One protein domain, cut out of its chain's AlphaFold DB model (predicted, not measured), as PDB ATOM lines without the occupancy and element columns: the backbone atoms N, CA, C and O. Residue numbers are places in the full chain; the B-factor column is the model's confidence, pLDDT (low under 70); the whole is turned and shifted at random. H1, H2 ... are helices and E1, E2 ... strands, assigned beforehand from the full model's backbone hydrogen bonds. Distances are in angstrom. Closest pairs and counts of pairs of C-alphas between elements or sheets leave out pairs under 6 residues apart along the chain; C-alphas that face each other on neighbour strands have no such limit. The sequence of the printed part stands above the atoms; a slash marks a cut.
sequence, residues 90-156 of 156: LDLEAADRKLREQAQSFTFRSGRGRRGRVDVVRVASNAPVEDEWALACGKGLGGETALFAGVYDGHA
ATOM      1  N   LEU A  90     -32.936  67.725 -17.037       86.81
ATOM      2  CA  LEU A  90     -33.487  66.657 -17.863       86.81
ATOM      3  C   LEU A  90     -34.982  66.517 -17.573       86.81
ATOM      4  O   LEU A  90     -35.393  66.527 -16.412       86.81
ATOM      5  N   ASP A  91     -35.783  66.350 -18.622       93.56
ATOM      6  CA  ASP A  91     -37.148  65.858 -18.468       93.56
ATOM      7  C   ASP A  91     -37.147  64.372 -18.056       93.56
ATOM      8  O   ASP A  91     -36.111  63.696 -18.044       93.56
ATOM      9  N   LEU A  92     -38.317  63.853 -17.674       94.69
ATOM     10  CA  LEU A  92     -38.442  62.476 -17.189       94.69
ATOM     11  C   LEU A  92     -38.019  61.444 -18.241       94.69
ATOM     12  O   LEU A  92     -37.417  60.432 -17.891       94.69
ATOM     13  N   GLU A  93     -38.302  61.700 -19.518       95.50
ATOM     14  CA  GLU A  93     -37.958  60.790 -20.611       95.50
ATOM     15  C   GLU A  93     -36.440  60.746 -20.842       95.50
ATOM     16  O   GLU A  93     -35.847  59.672 -20.970       95.50
ATOM     17  N   ALA A  94     -35.784  61.903 -20.839       91.75
ATOM     18  CA  ALA A  94     -34.345  62.039 -20.979       91.75
ATOM     19  C   ALA A  94     -33.602  61.483 -19.761       91.75
ATOM     20  O   ALA A  94     -32.567  60.836 -19.931       91.75
ATOM     21  N   ALA A  95     -34.128  61.684 -18.550       90.50
ATOM     22  CA  ALA A  95     -33.577  61.096 -17.334       90.50
ATOM     23  C   ALA A  95     -33.660  59.561 -17.371       90.50
ATOM     24  O   ALA A  95     -32.667  58.880 -17.118       90.50
ATOM     25  N   ASP A  96     -34.813  59.013 -17.754       94.12
ATOM     26  CA  ASP A  96     -35.028  57.571 -17.888       94.12
ATOM     27  C   ASP A  96     -34.137  56.958 -18.984       94.12
ATOM     28  O   ASP A  96     -33.516  55.911 -18.785       94.12
ATOM     29  N   ARG A  97     -33.972  57.648 -20.119       93.00
ATOM     30  CA  ARG A  97     -33.007  57.261 -21.158       93.00
ATOM     31  C   ARG A  97     -31.576  57.236 -20.614       93.00
ATOM     32  O   ARG A  97     -30.905  56.218 -20.770       93.00
ATOM     33  N   LYS A  98     -31.145  58.295 -19.918       90.81
ATOM     34  CA  LYS A  98     -29.796  58.400 -19.336       90.81
ATOM     35  C   LYS A  98     -29.522  57.294 -18.310       90.81
ATOM     36  O   LYS A  98     -28.437  56.724 -18.299       90.81
ATOM     37  N   LEU A  99     -30.508  56.939 -17.484       93.00
ATOM     38  CA  LEU A  99     -30.386  55.830 -16.531       93.00
ATOM     39  C   LEU A  99     -30.156  54.486 -17.235       93.00
ATOM     40  O   LEU A  99     -29.367  53.667 -16.766       93.00
ATOM     41  N   ARG A 100     -30.816  54.249 -18.373       94.62
ATOM     42  CA  ARG A 100     -30.686  52.981 -19.106       94.62
ATOM     43  C   ARG A 100     -29.367  52.826 -19.853       94.62
ATOM     44  O   ARG A 100     -28.943  51.691 -20.050       94.62
ATOM     45  N   GLU A 101     -28.710  53.917 -20.238       92.12
ATOM     46  CA  GLU A 101     -27.438  53.882 -20.982       92.12
ATOM     47  C   GLU A 101     -26.324  53.127 -20.247       92.12
ATOM     48  O   GLU A 101     -25.460  52.522 -20.879       92.12
ATOM     49  N   GLN A 102     -26.343  53.147 -18.914       91.75
ATOM     50  CA  GLN A 102     -25.325  52.525 -18.064       91.75
ATOM     51  C   GLN A 102     -25.926  51.504 -17.085       91.75
ATOM     52  O   GLN A 102     -25.279  51.131 -16.107       91.75
ATOM     53  N   ALA A 103     -27.159  51.052 -17.329       95.06
ATOM     54  CA  ALA A 103     -27.798  50.023 -16.520       95.06
ATOM     55  C   ALA A 103     -27.268  48.634 -16.897       95.06
ATOM     56  O   ALA A 103     -27.361  48.201 -18.047       95.06
ATOM     57  N   GLN A 104     -26.739  47.910 -15.916       95.81
ATOM     58  CA  GLN A 104     -26.212  46.561 -16.083       95.81
ATOM     59  C   GLN A 104     -26.804  45.620 -15.038       95.81
ATOM     60  O   GLN A 104     -26.940  45.965 -13.867       95.81
ATOM     61  N   SER A 105     -27.138  44.403 -15.463       95.75
ATOM     62  CA  SER A 105     -27.739  43.374 -14.614       95.75
ATOM     63  C   SER A 105     -26.877  42.123 -14.609       95.75
ATOM     64  O   SER A 105     -26.567  41.564 -15.661       95.75
ATOM     65  N   PHE A 106     -26.554  41.626 -13.419       95.12
ATOM     66  CA  PHE A 106     -25.747  40.429 -13.226       95.12
ATOM     67  C   PHE A 106     -26.502  39.414 -12.389       95.12
ATOM     68  O   PHE A 106     -27.085  39.732 -11.357       95.12
ATOM     69  N   THR A 107     -26.453  38.156 -12.809       94.19
ATOM     70  CA  THR A 107     -26.974  37.036 -12.025       94.19
ATOM     71  C   THR A 107     -25.833  36.159 -11.561       94.19
ATOM     72  O   THR A 107     -24.942  35.840 -12.348       94.19
ATOM     73  N   PHE A 108     -25.887  35.703 -10.317       90.19
ATOM     74  CA  PHE A 108     -24.866  34.838  -9.741       90.19
ATOM     75  C   PHE A 108     -25.503  33.680  -8.976       90.19
ATOM     76  O   PHE A 108     -26.670  33.730  -8.577       90.19
ATOM     77  N   ARG A 109     -24.747  32.597  -8.789       88.94
ATOM     78  CA  ARG A 109     -25.180  31.484  -7.939       88.94
ATOM     79  C   ARG A 109     -24.852  31.823  -6.490       88.94
ATOM     80  O   ARG A 109     -23.721  32.172  -6.180       88.94
ATOM     81  N   SER A 110     -25.849  31.702  -5.632       81.62
ATOM     82  CA  SER A 110     -25.721  31.787  -4.183       81.62
ATOM     83  C   SER A 110     -25.706  30.369  -3.593       81.62
ATOM     84  O   SER A 110     -25.924  29.380  -4.308       81.62
ATOM     85  N   GLY A 111     -25.427  30.257  -2.295       81.62
ATOM     86  CA  GLY A 111     -25.449  28.993  -1.566       81.62
ATOM     87  C   GLY A 111     -26.737  28.190  -1.796       81.62
ATOM     88  O   GLY A 111     -27.808  28.730  -2.095       81.62
ATOM     89  N   ARG A 112     -26.623  26.861  -1.674       81.88
ATOM     90  CA  ARG A 112     -27.760  25.917  -1.719       81.88
ATOM     91  C   ARG A 112     -28.584  25.967  -3.016       81.88
ATOM     92  O   ARG A 112     -29.797  25.795  -3.003       81.88
ATOM     93  N   GLY A 113     -27.927  26.225  -4.150       81.25
ATOM     94  CA  GLY A 113     -28.567  26.208  -5.472       81.25
ATOM     95  C   GLY A 113     -29.438  27.430  -5.785       81.25
ATOM     96  O   GLY A 113     -30.077  27.463  -6.836       81.25
ATOM     97  N   ARG A 114     -29.446  28.449  -4.918       87.19
ATOM     98  CA  ARG A 114     -30.187  29.695  -5.147       87.19
ATOM     99  C   ARG A 114     -29.472  30.566  -6.184       87.19
ATOM    100  O   ARG A 114     -28.260  30.470  -6.375       87.19
ATOM    101  N   ARG A 115     -30.220  31.439  -6.860       91.31
ATOM    102  CA  ARG A 115     -29.670  32.471  -7.752       91.31
ATOM    103  C   ARG A 115     -29.939  33.847  -7.158       91.31
ATOM    104  O   ARG A 115     -31.055  34.105  -6.720       91.31
ATOM    105  N   GLY A 116     -28.915  34.688  -7.145       91.31
ATOM    106  CA  GLY A 116     -29.010  36.108  -6.835       91.31
ATOM    107  C   GLY A 116     -28.951  36.948  -8.108       91.31
ATOM    108  O   GLY A 116     -28.498  36.477  -9.156       91.31
ATOM    109  N   ARG A 117     -29.410  38.193  -8.000       94.88
ATOM    110  CA  ARG A 117     -29.306  39.222  -9.033       94.88
ATOM    111  C   ARG A 117     -28.789  40.503  -8.387       94.88
ATOM    112  O   ARG A 117     -29.181  40.808  -7.265       94.88
ATOM    113  N   VAL A 118     -27.929  41.219  -9.094       95.44
ATOM    114  CA  VAL A 118     -27.501  42.576  -8.763       95.44
ATOM    115  C   VAL A 118     -27.661  43.439 -10.005       95.44
ATOM    116  O   VAL A 118     -27.332  43.006 -11.110       95.44
ATOM    117  N   ASP A 119     -28.209  44.630  -9.816       96.62
ATOM    118  CA  ASP A 119     -28.370  45.636 -10.854       96.62
ATOM    119  C   ASP A 119     -27.513  46.840 -10.469       96.62
ATOM    120  O   ASP A 119     -27.562  47.293  -9.326       96.62
ATOM    121  N   VAL A 120     -26.700  47.321 -11.404       95.88
ATOM    122  CA  VAL A 120     -25.825  48.480 -11.224       95.88
ATOM    123  C   VAL A 120     -26.199  49.513 -12.270       95.88
ATOM    124  O   VAL A 120     -26.329  49.190 -13.448       95.88
ATOM    125  N   VAL A 121     -26.390  50.754 -11.837       95.94
ATOM    126  CA  VAL A 121     -26.687  51.890 -12.709       95.94
ATOM    127  C   VAL A 121     -25.726  53.009 -12.338       95.94
ATOM    128  O   VAL A 121     -25.672  53.395 -11.173       95.94
ATOM    129  N   ARG A 122     -24.971  53.525 -13.315       93.62
ATOM    130  CA  ARG A 122     -24.059  54.663 -13.124       93.62
ATOM    131  C   ARG A 122     -24.574  55.880 -13.884       93.62
ATOM    132  O   ARG A 122     -24.774  55.807 -15.091       93.62
ATOM    133  N   VAL A 123     -24.735  57.009 -13.203       91.81
ATOM    134  CA  VAL A 123     -25.115  58.279 -13.836       91.81
ATOM    135  C   VAL A 123     -23.942  59.240 -13.733       91.81
ATOM    136  O   VAL A 123     -23.739  59.859 -12.699       91.81
ATOM    137  N   ALA A 124     -23.177  59.375 -14.814       87.06
ATOM    138  CA  ALA A 124     -22.061  60.312 -14.845       87.06
ATOM    139  C   ALA A 124     -22.553  61.771 -14.780       87.06
ATOM    140  O   ALA A 124     -23.387  62.198 -15.598       87.06
ATOM    141  N   SER A 125     -22.023  62.524 -13.813       81.62
ATOM    142  CA  SER A 125     -22.149  63.984 -13.718       81.62
ATOM    143  C   SER A 125     -20.975  64.717 -14.374       81.62
ATOM    144  O   SER A 125     -21.172  65.815 -14.887       81.62
ATOM    145  N   ASN A 126     -19.792  64.094 -14.399       82.81
ATOM    146  CA  ASN A 126     -18.532  64.700 -14.828       82.81
ATOM    147  C   ASN A 126     -18.003  64.064 -16.128       82.81
ATOM    148  O   ASN A 126     -18.433  62.982 -16.542       82.81
ATOM    149  N   ALA A 127     -17.065  64.758 -16.776       80.94
ATOM    150  CA  ALA A 127     -16.277  64.252 -17.895       80.94
ATOM    151  C   ALA A 127     -14.798  64.637 -17.668       80.94
ATOM    152  O   ALA A 127     -14.485  65.827 -17.746       80.94
ATOM    153  N   PRO A 128     -13.885  63.679 -17.409       88.50
ATOM    154  CA  PRO A 128     -14.088  62.226 -17.410       88.50
ATOM    155  C   PRO A 128     -14.970  61.721 -16.256       88.50
ATOM    156  O   PRO A 128     -15.239  62.443 -15.302       88.50
ATOM    157  N   VAL A 129     -15.450  60.481 -16.379       89.38
ATOM    158  CA  VAL A 129     -16.177  59.805 -15.294       89.38
ATOM    159  C   VAL A 129     -15.168  59.349 -14.248       89.38
ATOM    160  O   VAL A 129     -14.195  58.687 -14.599       89.38
ATOM    161  N   GLU A 130     -15.417  59.702 -12.993       91.50
ATOM    162  CA  GLU A 130     -14.524  59.415 -11.864       91.50
ATOM    163  C   GLU A 130     -15.015  58.212 -11.042       91.50
ATOM    164  O   GLU A 130     -14.206  57.453 -10.509       91.50
ATOM    165  N   ASP A 131     -16.334  57.991 -11.013       93.00
ATOM    166  CA  ASP A 131     -16.962  56.873 -10.311       93.00
ATOM    167  C   ASP A 131     -16.730  55.535 -11.013       93.00
ATOM    168  O   ASP A 131     -17.103  55.341 -12.178       93.00
ATOM    169  N   GLU A 132     -16.251  54.553 -10.259       94.44
ATOM    170  CA  GLU A 132     -16.046  53.181 -10.712       94.44
ATOM    171  C   GLU A 132     -16.826  52.179  -9.857       94.44
ATOM    172  O   GLU A 132     -17.187  52.425  -8.706       94.44
ATOM    173  N   TRP A 133     -17.105  51.004 -10.414       96.06
ATOM    174  CA  TRP A 133     -17.750  49.920  -9.678       96.06
ATOM    175  C   TRP A 133     -17.192  48.568 -10.101       96.06
ATOM    176  O   TRP A 133     -16.748  48.369 -11.231       96.06
ATOM    177  N   ALA A 134     -17.226  47.608  -9.182       96.62
ATOM    178  CA  ALA A 134     -16.755  46.256  -9.436       96.62
ATOM    179  C   ALA A 134     -17.652  45.219  -8.765       96.62
ATOM    180  O   ALA A 134     -18.129  45.400  -7.643       96.62
ATOM    181  N   LEU A 135     -17.843  44.094  -9.454       96.38
ATOM    182  CA  LEU A 135     -18.549  42.925  -8.944       96.38
ATOM    183  C   LEU A 135     -17.651  41.697  -9.066       96.38
ATOM    184  O   LEU A 135     -17.097  41.422 -10.130       96.38
ATOM    185  N   ALA A 136     -17.555  40.914  -7.996       94.44
ATOM    186  CA  ALA A 136     -16.830  39.652  -7.992       94.44
ATOM    187  C   ALA A 136     -17.589  38.589  -7.195       94.44
ATOM    188  O   ALA A 136     -18.208  38.874  -6.176       94.44
ATOM    189  N   CYS A 137     -17.531  37.336  -7.643       93.06
ATOM    190  CA  CYS A 137     -18.026  36.198  -6.869       93.06
ATOM    191  C   CYS A 137     -16.841  35.440  -6.276       93.06
ATOM    192  O   CYS A 137     -15.906  35.091  -6.996       93.06
ATOM    193  N   GLY A 138     -16.899  35.149  -4.981       91.25
ATOM    194  CA  GLY A 138     -15.836  34.449  -4.267       91.25
ATOM    195  C   GLY A 138     -16.368  33.522  -3.183       91.25
ATOM    196  O   GLY A 138     -17.576  33.315  -3.047       91.25
ATOM    197  N   LYS A 139     -15.451  32.937  -2.411       91.31
ATOM    198  CA  LYS A 139     -15.794  32.111  -1.251       91.31
ATOM    199  C   LYS A 139     -16.166  33.026  -0.081       91.31
ATOM    200  O   LYS A 139     -15.346  33.825   0.357       91.31
ATOM    201  N   GLY A 140     -17.398  32.910   0.392       86.00
ATOM    202  CA  GLY A 140     -17.911  33.583   1.577       86.00
ATOM    203  C   GLY A 140     -17.686  32.787   2.860       86.00
ATOM    204  O   GLY A 140     -17.089  31.701   2.867       86.00
ATOM    205  N   LEU A 141     -18.204  33.331   3.961       83.56
ATOM    206  CA  LEU A 141     -18.208  32.662   5.261       83.56
ATOM    207  C   LEU A 141     -18.952  31.321   5.164       83.56
ATOM    208  O   LEU A 141     -19.974  31.207   4.491       83.56
ATOM    209  N   GLY A 142     -18.409  30.280   5.798       84.56
ATOM    210  CA  GLY A 142     -18.989  28.932   5.741       84.56
ATOM    211  C   GLY A 142     -18.781  28.186   4.414       84.56
ATOM    212  O   GLY A 142     -19.348  27.118   4.225       84.56
ATOM    213  N   GLY A 143     -17.960  28.711   3.494       84.19
ATOM    214  CA  GLY A 143     -17.620  28.040   2.235       84.19
ATOM    215  C   GLY A 143     -18.662  28.165   1.124       84.19
ATOM    216  O   GLY A 143     -18.456  27.613   0.043       84.19
ATOM    217  N   GLU A 144     -19.739  28.913   1.358       86.38
ATOM    218  CA  GLU A 144     -20.728  29.241   0.333       86.38
ATOM    219  C   GLU A 144     -20.200  30.315  -0.636       86.38
ATOM    220  O   GLU A 144     -19.233  31.017  -0.351       86.38
ATOM    221  N   THR A 145     -20.817  30.450  -1.813       88.38
ATOM    222  CA  THR A 145     -20.490  31.533  -2.754       88.38
ATOM    223  C   THR A 145     -21.078  32.857  -2.266       88.38
ATOM    224  O   THR A 145     -22.284  32.943  -2.034       88.38
ATOM    225  N   ALA A 146     -20.240  33.889  -2.171       90.69
ATOM    226  CA  ALA A 146     -20.626  35.257  -1.840       90.69
ATOM    227  C   ALA A 146     -20.366  36.207  -3.017       90.69
ATOM    228  O   ALA A 146     -19.402  36.032  -3.768       90.69
ATOM    229  N   LEU A 147     -21.233  37.213  -3.159       92.94
ATOM    230  CA  LEU A 147     -21.023  38.355  -4.044       92.94
ATOM    231  C   LEU A 147     -20.294  39.452  -3.263       92.94
ATOM    232  O   LEU A 147     -20.731  39.833  -2.181       92.94
ATOM    233  N   PHE A 148     -19.229  39.976  -3.849       94.50
ATOM    234  CA  PHE A 148     -18.532  41.176  -3.416       94.50
ATOM    235  C   PHE A 148     -18.874  42.290  -4.402       94.50
ATOM    236  O   PHE A 148     -18.723  42.108  -5.613       94.50
ATOM    237  N   ALA A 149     -19.359  43.410  -3.880       96.25
ATOM    238  CA  ALA A 149     -19.706  44.590  -4.655       96.25
ATOM    239  C   ALA A 149     -18.953  45.792  -4.088       96.25
ATOM    240  O   ALA A 149     -18.950  45.998  -2.875       96.25
ATOM    241  N   GLY A 150     -18.307  46.550  -4.967       97.12
ATOM    242  CA  GLY A 150     -17.607  47.783  -4.634       97.12
ATOM    243  C   GLY A 150     -18.099  48.918  -5.519       97.12
ATOM    244  O   GLY A 150     -18.298  48.718  -6.717       97.12
ATOM    245  N   VAL A 151     -18.293  50.084  -4.913       96.31
ATOM    246  CA  VAL A 151     -18.517  51.364  -5.591       96.31
ATOM    247  C   VAL A 151     -17.427  52.300  -5.086       96.31
ATOM    248  O   VAL A 151     -17.184  52.359  -3.880       96.31
ATOM    249  N   TYR A 152     -16.745  52.959  -6.009       95.69
ATOM    250  CA  TYR A 152     -15.564  53.769  -5.760       95.69
ATOM    251  C   TYR A 152     -15.830  55.169  -6.296       95.69
ATOM    252  O   TYR A 152     -16.068  55.323  -7.489       95.69
ATOM    253  N   ASP A 153     -15.803  56.155  -5.405       94.00
ATOM    254  CA  ASP A 153     -15.906  57.574  -5.741       94.00
ATOM    255  C   ASP A 153     -14.496  58.111  -6.014       94.00
ATOM    256  O   ASP A 153     -13.630  58.139  -5.125       94.00
ATOM    257  N   GLY A 154     -14.243  58.438  -7.278       91.31
ATOM    258  CA  GLY A 154     -12.988  59.037  -7.697       91.31
ATOM    259  C   GLY A 154     -12.971  60.513  -7.317       91.31
ATOM    260  O   GLY A 154     -13.791  61.288  -7.785       91.31
ATOM    261  N   HIS A 155     -11.998  60.915  -6.504       84.31
ATOM    262  CA  HIS A 155     -11.769  62.315  -6.153       84.31
ATOM    263  C   HIS A 155     -10.297  62.674  -6.369       84.31
ATOM    264  O   HIS A 155      -9.414  61.823  -6.219       84.31
ATOM    265  N   ALA A 156     -10.054  63.932  -6.742       71.38
ATOM    266  CA  ALA A 156      -8.735  64.543  -6.890       71.38
ATOM    267  C   ALA A 156      -8.480  65.548  -5.762       71.38
ATOM    268  O   ALA A 156      -9.405  66.337  -5.460       71.38
TER     269      ALA A 156
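This is residues 90 to 156 of the 156 residues of an uncharacterized protein of Ophiocordyceps sinensis (strain Co18 / CGMCC 3.14243) (UniProt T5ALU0). Two long strand hairpins, E3 with E4 and E1 with E2, run side by side with few contacts between them and their turns at the same end; helix H1 extends from the other end of E1. The printed part has 67 residues, with H1, E1, E2, E3, E4 along the chain: two antiparallel two-stranded sheets, class mixed. It is loose, radius of gyration of the C-alphas 15.6 A, and flat, spanning 46 by 32 by 11 A.

E3, residues 132 to 139, and E4, residues 145 to 152, form an antiparallel hairpin at 162 degrees; N 134 and O 150, 2.9 A, are within hydrogen-bond range. E1, residues 103 to 109, and E2, residues 115 to 121, form another at 161 degrees, with N 106 and O 118 at 2.8 A. The closest C-alphas of E1 and E4 are those of Arg 109 and Thr 145, 7.0 A. H1, residues 92 to 101, has every O i to N i+4 pair within range; it is apart from E3 and E4.

E3 measures 23.1 A, E4 23.0 A, E1 20.6 A, E2 20.3 A and H1 14.5 A. C-alpha 92 is at (-38.442, 62.476, -17.189), C-alpha 152 at (-15.564, 53.769, -5.760).

The C-alphas farthest apart, Asp 91 and Gly 142, are 47.7 A apart. The printed part has no cut, no link is long, and no printed residue is under 70 in pLDDT.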